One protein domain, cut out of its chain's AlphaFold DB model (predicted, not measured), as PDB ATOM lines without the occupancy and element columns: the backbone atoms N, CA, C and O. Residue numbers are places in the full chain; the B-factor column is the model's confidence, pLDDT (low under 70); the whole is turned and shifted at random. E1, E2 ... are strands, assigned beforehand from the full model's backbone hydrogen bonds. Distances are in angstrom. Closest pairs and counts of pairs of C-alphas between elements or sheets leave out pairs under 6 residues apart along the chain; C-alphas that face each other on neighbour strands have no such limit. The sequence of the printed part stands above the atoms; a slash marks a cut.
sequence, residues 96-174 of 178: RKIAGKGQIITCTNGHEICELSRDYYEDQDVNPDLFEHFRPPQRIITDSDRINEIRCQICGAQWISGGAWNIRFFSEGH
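What this domain is: This is residues 96 to 174 of the 178 residues of an uncharacterized protein of Syntrophus sp. PtaB.Bin138 (UniProt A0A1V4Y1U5). This rounded body has little regular structure: a small antiparallel sheet, ordered E3, E2, E4, makes one wall, and looping residues 117 to 166, with no named element, make much of the rest. Short strand E1 pairs with residues 120 to 121. The 79 printed residues include four strands, E1 to E4 along the chain, holding 17 residues, and no named helix: all strand, compact, radius of gyration of the C-alphas 11.6 A, spans 28 by 27 by 21 A.

Where its parts are: E3 is residues 112 to 116, 11.8 A; E2 104 to 107, 10.3 A; E4 167 to 171, 13.1 A, ending at C-alpha 171 (117.119, 124.885, 188.632). E1, 97 to 99, 5.8 A, begins at C-alpha 97 (122.589, 131.488, 198.959).

How they stand to each other: E2 and E3 form an antiparallel hairpin at 138 degrees; N 105 and O 114, 2.8 A, are within hydrogen-bond range. E2 and E4 are antiparallel at 145 degrees; N 170 and O 104, 2.9 A, are within range. E1 pairs with no named strand.

The domain as a whole: The farthest C-alphas, Asp 143 and Gly 173, are 34.2 A apart. The printed part has no cut; the link E3 to E4 is long. Residues 139 to 150, 158 to 167 and 174 have pLDDT under 70.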
ATOM      1  N   ARG A  96     122.495 134.978 202.196       80.81
ATOM      2  CA  ARG A  96     121.536 134.148 201.487       80.81
ATOM      3  C   ARG A  96     122.206 133.543 200.253       80.81
ATOM      4  O   ARG A  96     122.682 134.254 199.365       80.81
ATOM      5  N   LYS A  97     122.229 132.208 200.184       82.50
ATOM      6  CA  LYS A  97     122.589 131.488 198.959       82.50
ATOM      7  C   LYS A  97     121.524 131.778 197.903       82.50
ATOM      8  O   LYS A  97     120.349 131.483 198.114       82.50
ATOM      9  N   ILE A  98     121.948 132.336 196.777       79.12
ATOM     10  CA  ILE A  98     121.073 132.679 195.652       79.12
ATOM     11  C   ILE A  98     120.965 131.493 194.699       79.12
ATOM     12  O   ILE A  98     119.874 131.137 194.261       79.12
ATOM     13  N   ALA A  99     122.105 130.870 194.399       81.56
ATOM     14  CA  ALA A  99     122.192 129.834 193.386       81.56
ATOM     15  C   ALA A  99     123.249 128.783 193.740       81.56
ATOM     16  O   ALA A  99     124.251 129.054 194.406       81.56
ATOM     17  N   GLY A 100     122.988 127.546 193.329       82.62
ATOM     18  CA  GLY A 100     123.880 126.411 193.535       82.62
ATOM     19  C   GLY A 100     124.873 126.226 192.396       82.62
ATOM     20  O   GLY A 100     124.562 126.504 191.236       82.62
ATOM     21  N   LYS A 101     126.042 125.670 192.716       88.38
ATOM     22  CA  LYS A 101     126.952 125.105 191.721       88.38
ATOM     23  C   LYS A 101     126.183 124.177 190.775       88.38
ATOM     24  O   LYS A 101     125.397 123.342 191.219       88.38
ATOM     25  N   GLY A 102     126.451 124.306 189.482       85.56
ATOM     26  CA  GLY A 102     125.836 123.503 188.433       85.56
ATOM     27  C   GLY A 102     124.499 124.037 187.915       85.56
ATOM     28  O   GLY A 102     123.922 123.468 186.990       85.56
ATOM     29  N   GLN A 103     123.977 125.130 188.480       85.81
ATOM     30  CA  GLN A 103     122.751 125.735 187.965       85.81
ATOM     31  C   GLN A 103     122.984 126.431 186.627       85.81
ATOM     32  O   GLN A 103     124.032 127.041 186.386       85.81
ATOM     33  N   ILE A 104     121.970 126.347 185.763       85.50
ATOM     34  CA  ILE A 104     122.012 126.932 184.428       85.50
ATOM     35  C   ILE A 104     121.640 128.405 184.524       85.50
ATOM     36  O   ILE A 104     120.608 128.787 185.077       85.50
ATOM     37  N   ILE A 105     122.487 129.227 183.927       82.00
ATOM     38  CA  ILE A 105     122.305 130.663 183.804       82.00
ATOM     39  C   ILE A 105     121.688 130.972 182.456       82.00
ATOM     40  O   ILE A 105     122.184 130.527 181.415       82.00
ATOM     41  N   THR A 106     120.642 131.791 182.466       79.50
ATOM     42  CA  THR A 106     119.981 132.240 181.244       79.50
ATOM     43  C   THR A 106     119.850 133.756 181.191       79.50
ATOM     44  O   THR A 106     119.904 134.466 182.200       79.50
ATOM     45  N   CYS A 107     119.686 134.275 179.974       76.38
ATOM     46  CA  CYS A 107     119.300 135.673 179.800       76.38
ATOM     47  C   CYS A 107     117.837 135.887 180.218       76.38
ATOM     48  O   CYS A 107     117.049 134.946 180.265       76.38
ATOM     49  N   THR A 108     117.430 137.145 180.378       75.56
ATOM     50  CA  THR A 108     116.029 137.525 180.650       75.56
ATOM     51  C   THR A 108     115.006 136.963 179.655       75.56
ATOM     52  O   THR A 108     113.845 136.788 180.006       75.56
ATOM     53  N   ASN A 109     115.431 136.629 178.430       74.50
ATOM     54  CA  ASN A 109     114.588 136.006 177.401       74.50
ATOM     55  C   ASN A 109     114.635 134.460 177.411       74.50
ATOM     56  O   ASN A 109     114.156 133.839 176.469       74.50
ATOM     57  N   GLY A 110     115.259 133.830 178.409       76.94
ATOM     58  CA  GLY A 110     115.250 132.375 178.607       76.94
ATOM     59  C   GLY A 110     116.315 131.571 177.853       76.94
ATOM     60  O   GLY A 110     116.392 130.363 178.041       76.94
ATOM     61  N   HIS A 111     117.169 132.192 177.030       79.69
ATOM     62  CA  HIS A 111     118.269 131.466 176.378       79.69
ATOM     63  C   HIS A 111     119.329 131.024 177.386       79.69
ATOM     64  O   HIS A 111     119.857 131.871 178.110       79.69
ATOM     65  N   GLU A 112     119.684 129.739 177.360       85.19
ATOM     66  CA  GLU A 112     120.791 129.193 178.141       85.19
ATOM     67  C   GLU A 112     122.124 129.810 177.727       85.19
ATOM     68  O   GLU A 112     122.447 129.915 176.539       85.19
ATOM     69  N   ILE A 113     122.904 130.213 178.724       82.19
ATOM     70  CA  ILE A 113     124.187 130.871 178.521       82.19
ATOM     71  C   ILE A 113     125.332 129.983 178.985       82.19
ATOM     72  O   ILE A 113     126.253 129.722 178.214       82.19
ATOM     73  N   CYS A 114     125.305 129.563 180.245       83.94
ATOM     74  CA  CYS A 114     126.402 128.853 180.899       83.94
ATOM     75  C   CYS A 114     125.918 128.182 182.187       83.94
ATOM     76  O   CYS A 114     124.727 128.212 182.500       83.94
ATOM     77  N   GLU A 115     126.849 127.576 182.909       87.88
ATOM     78  CA  GLU A 115     126.633 126.898 184.179       87.88
ATOM     79  C   GLU A 115     127.462 127.568 185.282       87.88
ATOM     80  O   GLU A 115     128.546 128.096 185.015       87.88
ATOM     81  N   LEU A 116     126.958 127.566 186.517       86.44
ATOM     82  CA  LEU A 116     127.700 128.053 187.679       86.44
ATOM     83  C   LEU A 116     128.798 127.073 188.111       86.44
ATOM     84  O   LEU A 116     128.512 125.922 188.434       86.44
ATOM     85  N   SER A 117     130.035 127.553 188.236       88.19
ATOM     86  CA  SER A 117     131.181 126.743 188.678       88.19
ATOM     87  C   SER A 117     131.226 126.510 190.196       88.19
ATOM     88  O   SER A 117     131.815 125.530 190.675       88.19
ATOM     89  N   ARG A 118     130.589 127.401 190.970       86.81
ATOM     90  CA  ARG A 118     130.472 127.369 192.436       86.81
ATOM     91  C   ARG A 118     129.143 127.968 192.900       86.81
ATOM     92  O   ARG A 118     128.438 128.597 192.117       86.81
ATOM     93  N   ASP A 119     128.824 127.764 194.174       87.06
ATOM     94  CA  ASP A 119     127.676 128.404 194.817       87.06
ATOM     95  C   ASP A 119     127.813 129.935 194.770       87.06
ATOM     96  O   ASP A 119     128.907 130.466 194.975       87.06
ATOM     97  N   TYR A 120     126.700 130.621 194.504       82.69
ATOM     98  CA  TYR A 120     126.618 132.079 194.434       82.69
ATOM     99  C   TYR A 120     125.758 132.620 195.579       82.69
ATOM    100  O   TYR A 120     124.652 132.130 195.835       82.69
ATOM    101  N   TYR A 121     126.276 133.643 196.251       83.31
ATOM    102  CA  TYR A 121     125.685 134.264 197.433       83.31
ATOM    103  C   TYR A 121     125.449 135.755 197.179       83.31
ATOM    104  O   TYR A 121     126.150 136.356 196.368       83.31
ATOM    105  N   GLU A 122     124.472 136.337 197.874       75.94
ATOM    106  CA  GLU A 122     123.971 137.703 197.640       75.94
ATOM    107  C   GLU A 122     125.067 138.787 197.637       75.94
ATOM    108  O   GLU A 122     125.059 139.661 196.775       75.94
ATOM    109  N   ASP A 123     126.060 138.673 198.522       74.50
ATOM    110  CA  ASP A 123     127.136 139.665 198.681       74.50
ATOM    111  C   ASP A 123     128.409 139.349 197.866       74.50
ATOM    112  O   ASP A 123     129.465 139.950 198.089       74.50
ATOM    113  N   GLN A 124     128.362 138.383 196.941       72.44
ATOM    114  CA  GLN A 124     129.521 138.025 196.121       72.44
ATOM    115  C   GLN A 124     129.592 138.827 194.820       72.44
ATOM    116  O   GLN A 124     128.641 138.898 194.046       72.44
ATOM    117  N   ASP A 125     130.781 139.354 194.522       71.50
ATOM    118  CA  ASP A 125     131.069 139.942 193.217       71.50
ATOM    119  C   ASP A 125     131.009 138.882 192.103       71.50
ATOM    120  O   ASP A 125     131.541 137.772 192.215       71.50
ATOM    121  N   VAL A 126     130.408 139.262 190.974       73.00
ATOM    122  CA  VAL A 126     130.339 138.423 189.774       73.00
ATOM    123  C   VAL A 126     131.648 138.520 188.993       73.00
ATOM    124  O   VAL A 126     131.913 139.510 188.308       73.00
ATOM    125  N   ASN A 127     132.441 137.453 189.055       73.38
ATOM    126  CA  ASN A 127     133.718 137.316 188.357       73.38
ATOM    127  C   ASN A 127     133.633 136.249 187.243       73.38
ATOM    128  O   ASN A 127     132.771 135.371 187.307       73.38
ATOM    129  N   PRO A 128     134.508 136.281 186.215       73.44
ATOM    130  CA  PRO A 128     134.488 135.286 185.136       73.44
ATOM    131  C   PRO A 128     134.654 133.838 185.596       73.44
ATOM    132  O   PRO A 128     134.140 132.934 184.945       73.44
ATOM    133  N   ASP A 129     135.356 133.618 186.709       79.06
ATOM    134  CA  ASP A 129     135.583 132.296 187.301       79.06
ATOM    135  C   ASP A 129     134.297 131.637 187.821       79.06
ATOM    136  O   ASP A 129     134.271 130.421 188.001       79.06
ATOM    137  N   LEU A 130     133.232 132.416 188.034       80.44
ATOM    138  CA  LEU A 130     131.918 131.940 188.463       80.44
ATOM    139  C   LEU A 130     131.198 131.128 187.372       80.44
ATOM    140  O   LEU A 130     130.261 130.391 187.672       80.44
ATOM    141  N   PHE A 131     131.629 131.246 186.116       83.75
ATOM    142  CA  PHE A 131     130.922 130.710 184.961       83.75
ATOM    143  C   PHE A 131     131.746 129.656 184.216       83.75
ATOM    144  O   PHE A 131     132.907 129.874 183.868       83.75
ATOM    145  N   GLU A 132     131.116 128.533 183.885       85.88
ATOM    146  CA  GLU A 132     131.706 127.448 183.102       85.88
ATOM    147  C   GLU A 132     130.732 126.883 182.053       85.88
ATOM    148  O   GLU A 132     129.570 127.276 181.966       85.88
ATOM    149  N   HIS A 133     131.224 125.986 181.193       87.44
ATOM    150  CA  HIS A 133     130.417 125.257 180.202       87.44
ATOM    151  C   HIS A 133     129.493 126.127 179.316       87.44
ATOM    152  O   HIS A 133     128.327 125.782 179.089       87.44
ATOM    153  N   PHE A 134     130.020 127.232 178.770       83.50
ATOM    154  CA  PHE A 134     129.273 128.137 177.884       83.50
ATOM    155  C   PHE A 134     128.579 127.410 176.733       83.50
ATOM    156  O   PHE A 134     129.192 126.653 175.974       83.50
ATOM    157  N   ARG A 135     127.287 127.691 176.578       83.31
ATOM    158  CA  ARG A 135     126.458 127.185 175.492       83.31
ATOM    159  C   ARG A 135     126.732 128.001 174.224       83.31
ATOM    160  O   ARG A 135     126.735 129.231 174.282       83.31
ATOM    161  N   PRO A 136     126.946 127.372 173.058       75.69
ATOM    162  CA  PRO A 136     127.079 128.105 171.803       75.69
ATOM    163  C   PRO A 136     125.839 128.978 171.528       75.69
ATOM    164  O   PRO A 136     124.725 128.515 171.765       75.69
ATOM    165  N   PRO A 137     125.982 130.213 171.008       74.75
ATOM    166  CA  PRO A 137     127.212 130.878 170.559       74.75
ATOM    167  C   PRO A 137     127.942 131.690 171.648       74.75
ATOM    168  O   PRO A 137     128.883 132.416 171.336       74.75
ATOM    169  N   GLN A 138     127.531 131.596 172.912       74.25
ATOM    170  CA  GLN A 138     128.025 132.457 173.985       74.25
ATOM    171  C   GLN A 138     129.523 132.276 174.230       74.25
ATOM    172  O   GLN A 138     130.053 131.164 174.212       74.25
ATOM    173  N   ARG A 139     130.206 133.395 174.475       66.25
ATOM    174  CA  ARG A 139     131.612 133.445 174.883       66.25
ATOM    175  C   ARG A 139     131.805 134.636 175.808       66.25
ATOM    176  O   ARG A 139     131.284 135.715 175.521       66.25
ATOM    177  N   ILE A 140     132.582 134.457 176.870       63.81
ATOM    178  CA  ILE A 140     133.108 135.589 177.632       63.81
ATOM    179  C   ILE A 140     134.281 136.168 176.842       63.81
ATOM    180  O   ILE A 140     135.233 135.460 176.525       63.81
ATOM    181  N   ILE A 141     134.188 137.450 176.502       54.50
ATOM    182  CA  ILE A 141     135.303 138.230 175.965       54.50
ATOM    183  C   ILE A 141     135.705 139.180 177.086       54.50
ATOM    184  O   ILE A 141     135.045 140.193 177.300       54.50
ATOM    185  N   THR A 142     136.733 138.828 177.850       55.59
ATOM    186  CA  THR A 142     137.252 139.685 178.921       55.59
ATOM    187  C   THR A 142     138.759 139.806 178.800       55.59
ATOM    188  O   THR A 142     139.463 138.810 178.930       55.59
ATOM    189  N   ASP A 143     139.236 141.036 178.613       46.06
ATOM    190  CA  ASP A 143     140.660 141.398 178.695       46.06
ATOM    191  C   ASP A 143     141.082 141.779 180.135       46.06
ATOM    192  O   ASP A 143     142.227 142.158 180.373       46.06
ATOM    193  N   SER A 144     140.170 141.694 181.114       50.38
ATOM    194  CA  SER A 144     140.408 142.047 182.520       50.38
ATOM    195  C   SER A 144     139.653 141.135 183.485       50.38
ATOM    196  O   SER A 144     138.563 140.677 183.155       50.38
ATOM    197  N   ASP A 145     140.163 140.992 184.715       53.78
ATOM    198  CA  ASP A 145     139.564 140.218 185.824       53.78
ATOM    199  C   ASP A 145     138.155 140.689 186.249       53.78
ATOM    200  O   ASP A 145     137.533 140.100 187.127       53.78
ATOM    201  N   ARG A 146     137.636 141.760 185.635       52.28
ATOM    202  CA  ARG A 146     136.290 142.291 185.852       52.28
ATOM    203  C   ARG A 146     135.470 142.217 184.574       52.28
ATOM    204  O   ARG A 146     135.867 142.746 183.534       52.28
ATOM    205  N   ILE A 147     134.297 141.602 184.678       57.41
ATOM    206  CA  ILE A 147     133.291 141.612 183.622       57.41
ATOM    207  C   ILE A 147     132.515 142.923 183.714       57.41
ATOM    208  O   ILE A 147     131.650 143.083 184.570       57.41
ATOM    209  N   ASN A 148     132.813 143.866 182.823       51.47
ATOM    210  CA  ASN A 148     132.081 145.133 182.782       51.47
ATOM    211  C   ASN A 148     130.734 144.988 182.067       51.47
ATOM    212  O   ASN A 148     129.746 145.555 182.519       51.47
ATOM    213  N   GLU A 149     130.699 144.225 180.971       59.41
ATOM    214  CA  GLU A 149     129.474 143.952 180.230       59.41
ATOM    215  C   GLU A 149     129.622 142.707 179.365       59.41
ATOM    216  O   GLU A 149     130.579 142.573 178.604       59.41
ATOM    217  N   ILE A 150     128.640 141.812 179.437       65.44
ATOM    218  CA  ILE A 150     128.466 140.776 178.424       65.44
ATOM    219  C   ILE A 150     127.021 140.857 177.933       65.44
ATOM    220  O   ILE A 150     126.116 141.289 178.658       65.44
ATOM    221  N   ARG A 151     126.802 140.470 176.672       71.00
ATOM    222  CA  ARG A 151     125.478 140.385 176.038       71.00
ATOM    223  C   ARG A 151     125.196 138.969 175.567       71.00
ATOM    224  O   ARG A 151     126.115 138.278 175.134       71.00
ATOM    225  N   CYS A 152     123.944 138.534 175.668       76.44
ATOM    226  CA  CYS A 152     123.503 137.282 175.080       76.44
ATOM    227  C   CYS A 152     123.682 137.386 173.567       76.44
ATOM    228  O   CYS A 152     123.065 138.234 172.925       76.44
ATOM    229  N   GLN A 153     124.504 136.522 172.981       75.38
ATOM    230  CA  GLN A 153     124.778 136.569 171.545       75.38
ATOM    231  C   GLN A 153     123.584 136.162 170.668       75.38
ATOM    232  O   GLN A 153     123.591 136.441 169.474       75.38
ATOM    233  N   ILE A 154     122.550 135.545 171.248       78.75
ATOM    234  CA  ILE A 154     121.337 135.147 170.520       78.75
ATOM    235  C   ILE A 154     120.369 136.329 170.389       78.75
ATOM    236  O   ILE A 154     119.897 136.619 169.296       78.75
ATOM    237  N   CYS A 155     120.077 137.032 171.490       74.88
ATOM    238  CA  CYS A 155     119.035 138.068 171.522       74.88
ATOM    239  C   CYS A 155     119.531 139.477 171.881       74.88
ATOM    240  O   CYS A 155     118.738 140.414 171.947       74.88
ATOM    241  N   GLY A 156     120.828 139.648 172.139       71.31
ATOM    242  CA  GLY A 156     121.453 140.931 172.467       71.31
ATOM    243  C   GLY A 156     121.179 141.450 173.882       71.31
ATOM    244  O   GLY A 156     121.655 142.534 174.213       71.31
ATOM    245  N   ALA A 157     120.439 140.707 174.712       73.81
ATOM    246  CA  ALA A 157     120.127 141.110 176.082       73.81
ATOM    247  C   ALA A 157     121.405 141.263 176.920       73.81
ATOM    248  O   ALA A 157     122.270 140.383 176.901       73.81
ATOM    249  N   GLN A 158     121.529 142.375 177.643       64.81
ATOM    250  CA  GLN A 158     122.613 142.587 178.602       64.81
ATOM    251  C   GLN A 158     122.447 141.636 179.783       64.81
ATOM    252  O   GLN A 158     121.331 141.433 180.253       64.81
ATOM    253  N   TRP A 159     123.554 141.073 180.264       66.00
ATOM    254  CA  TRP A 159     123.553 140.260 181.481       66.00
ATOM    255  C   TRP A 159     124.387 140.876 182.605       66.00
ATOM    256  O   TRP A 159     124.131 140.546 183.756       66.00
ATOM    257  N   ILE A 160     125.323 141.804 182.334       59.94
ATOM    258  CA  ILE A 160     126.150 142.404 183.400       59.94
ATOM    259  C   ILE A 160     126.411 143.900 183.158       59.94
ATOM    260  O   ILE A 160     126.877 144.276 182.093       59.94
ATOM    261  N   SER A 161     126.149 144.728 184.172       46.59
ATOM    262  CA  SER A 161     127.059 145.793 184.617       46.59
ATOM    263  C   SER A 161     126.857 145.966 186.129       46.59
ATOM    264  O   SER A 161     125.941 146.664 186.552       46.59
ATOM    265  N   GLY A 162     127.663 145.256 186.926       48.06
ATOM    266  CA  GLY A 162     127.697 145.338 188.395       48.06
ATOM    267  C   GLY A 162     126.529 144.664 189.134       48.06
ATOM    268  O   GLY A 162     125.474 145.264 189.299       48.06
ATOM    269  N   GLY A 163     126.743 143.439 189.632       50.84
ATOM    270  CA  GLY A 163     125.930 142.859 190.718       50.84
ATOM    271  C   GLY A 163     124.689 142.028 190.350       50.84
ATOM    272  O   GLY A 163     123.795 141.916 191.171       50.84
ATOM    273  N   ALA A 164     124.625 141.435 189.150       53.78
ATOM    274  CA  ALA A 164     123.652 140.390 188.763       53.78
ATOM    275  C   ALA A 164     122.150 140.764 188.646       53.78
ATOM    276  O   ALA A 164     121.291 139.942 188.933       53.78
ATOM    277  N   TRP A 165     121.797 141.940 188.124       51.50
ATOM    278  CA  TRP A 165     120.383 142.368 188.037       51.50
ATOM    279  C   TRP A 165     119.630 141.902 186.775       51.50
ATOM    280  O   TRP A 165     118.455 142.204 186.616       51.50
ATOM    281  N   ASN A 166     120.282 141.177 185.856       58.06
ATOM    282  CA  ASN A 166     119.692 140.806 184.556       58.06
ATOM    283  C   ASN A 166     119.822 139.310 184.208       58.06
ATOM    284  O   ASN A 166     119.665 138.925 183.045       58.06
ATOM    285  N   ILE A 167     120.158 138.461 185.180       63.69
ATOM    286  CA  ILE A 167     120.375 137.027 184.965       63.69
ATOM    287  C   ILE A 167     119.333 136.233 185.748       63.69
ATOM    288  O   ILE A 167     119.106 136.509 186.920       63.69
ATOM    289  N   ARG A 168     118.733 135.225 185.104       71.12
ATOM    290  CA  ARG A 168     117.848 134.264 185.770       71.12
ATOM    291  C   ARG A 168     118.567 132.937 185.970       71.12
ATOM    292  O   ARG A 168     119.274 132.464 185.075       71.12
ATOM    293  N   PHE A 169     118.334 132.330 187.127       75.00
ATOM    294  CA  PHE A 169     118.816 130.993 187.446       75.00
ATOM    295  C   PHE A 169     117.716 129.972 187.164       75.00
ATOM    296  O   PHE A 169     116.569 130.132 187.592       75.00
ATOM    297  N   PHE A 170     118.075 128.927 186.423       70.75
ATOM    298  CA  PHE A 170     117.214 127.788 186.151       70.75
ATOM    299  C   PHE A 170     117.709 126.578 186.938       70.75
ATOM    300  O   PHE A 170     118.852 126.139 186.780       70.75
ATOM    301  N   SER A 171     116.836 126.038 187.783       71.38
ATOM    302  CA  SER A 171     117.119 124.885 188.632       71.38
ATOM    303  C   SER A 171     115.937 123.935 188.609       71.38
ATOM    304  O   SER A 171     114.796 124.366 188.731       71.38
ATOM    305  N   GLU A 172     116.204 122.636 188.465       74.06
ATOM    306  CA  GLU A 172     115.178 121.588 188.599       74.06
ATOM    307  C   GLU A 172     113.928 121.815 187.724       74.06
ATOM    308  O   GLU A 172     112.803 121.531 188.130       74.06
ATOM    309  N   GLY A 173     114.098 122.358 186.517       70.38
ATOM    310  CA  GLY A 173     112.973 122.619 185.614       70.38
ATOM    311  C   GLY A 173     112.216 123.927 185.879       70.38
ATOM    312  O   GLY A 173     111.261 124.216 185.161       70.38
ATOM    313  N   HIS A 174     112.624 124.717 186.875       67.19
ATOM    314  CA  HIS A 174     111.923 125.919 187.318       67.19
ATOM    315  C   HIS A 174     112.852 127.138 187.367       67.19
ATOM    316  O   HIS A 174     114.063 127.036 187.583       67.19
TER     317      HIS A 174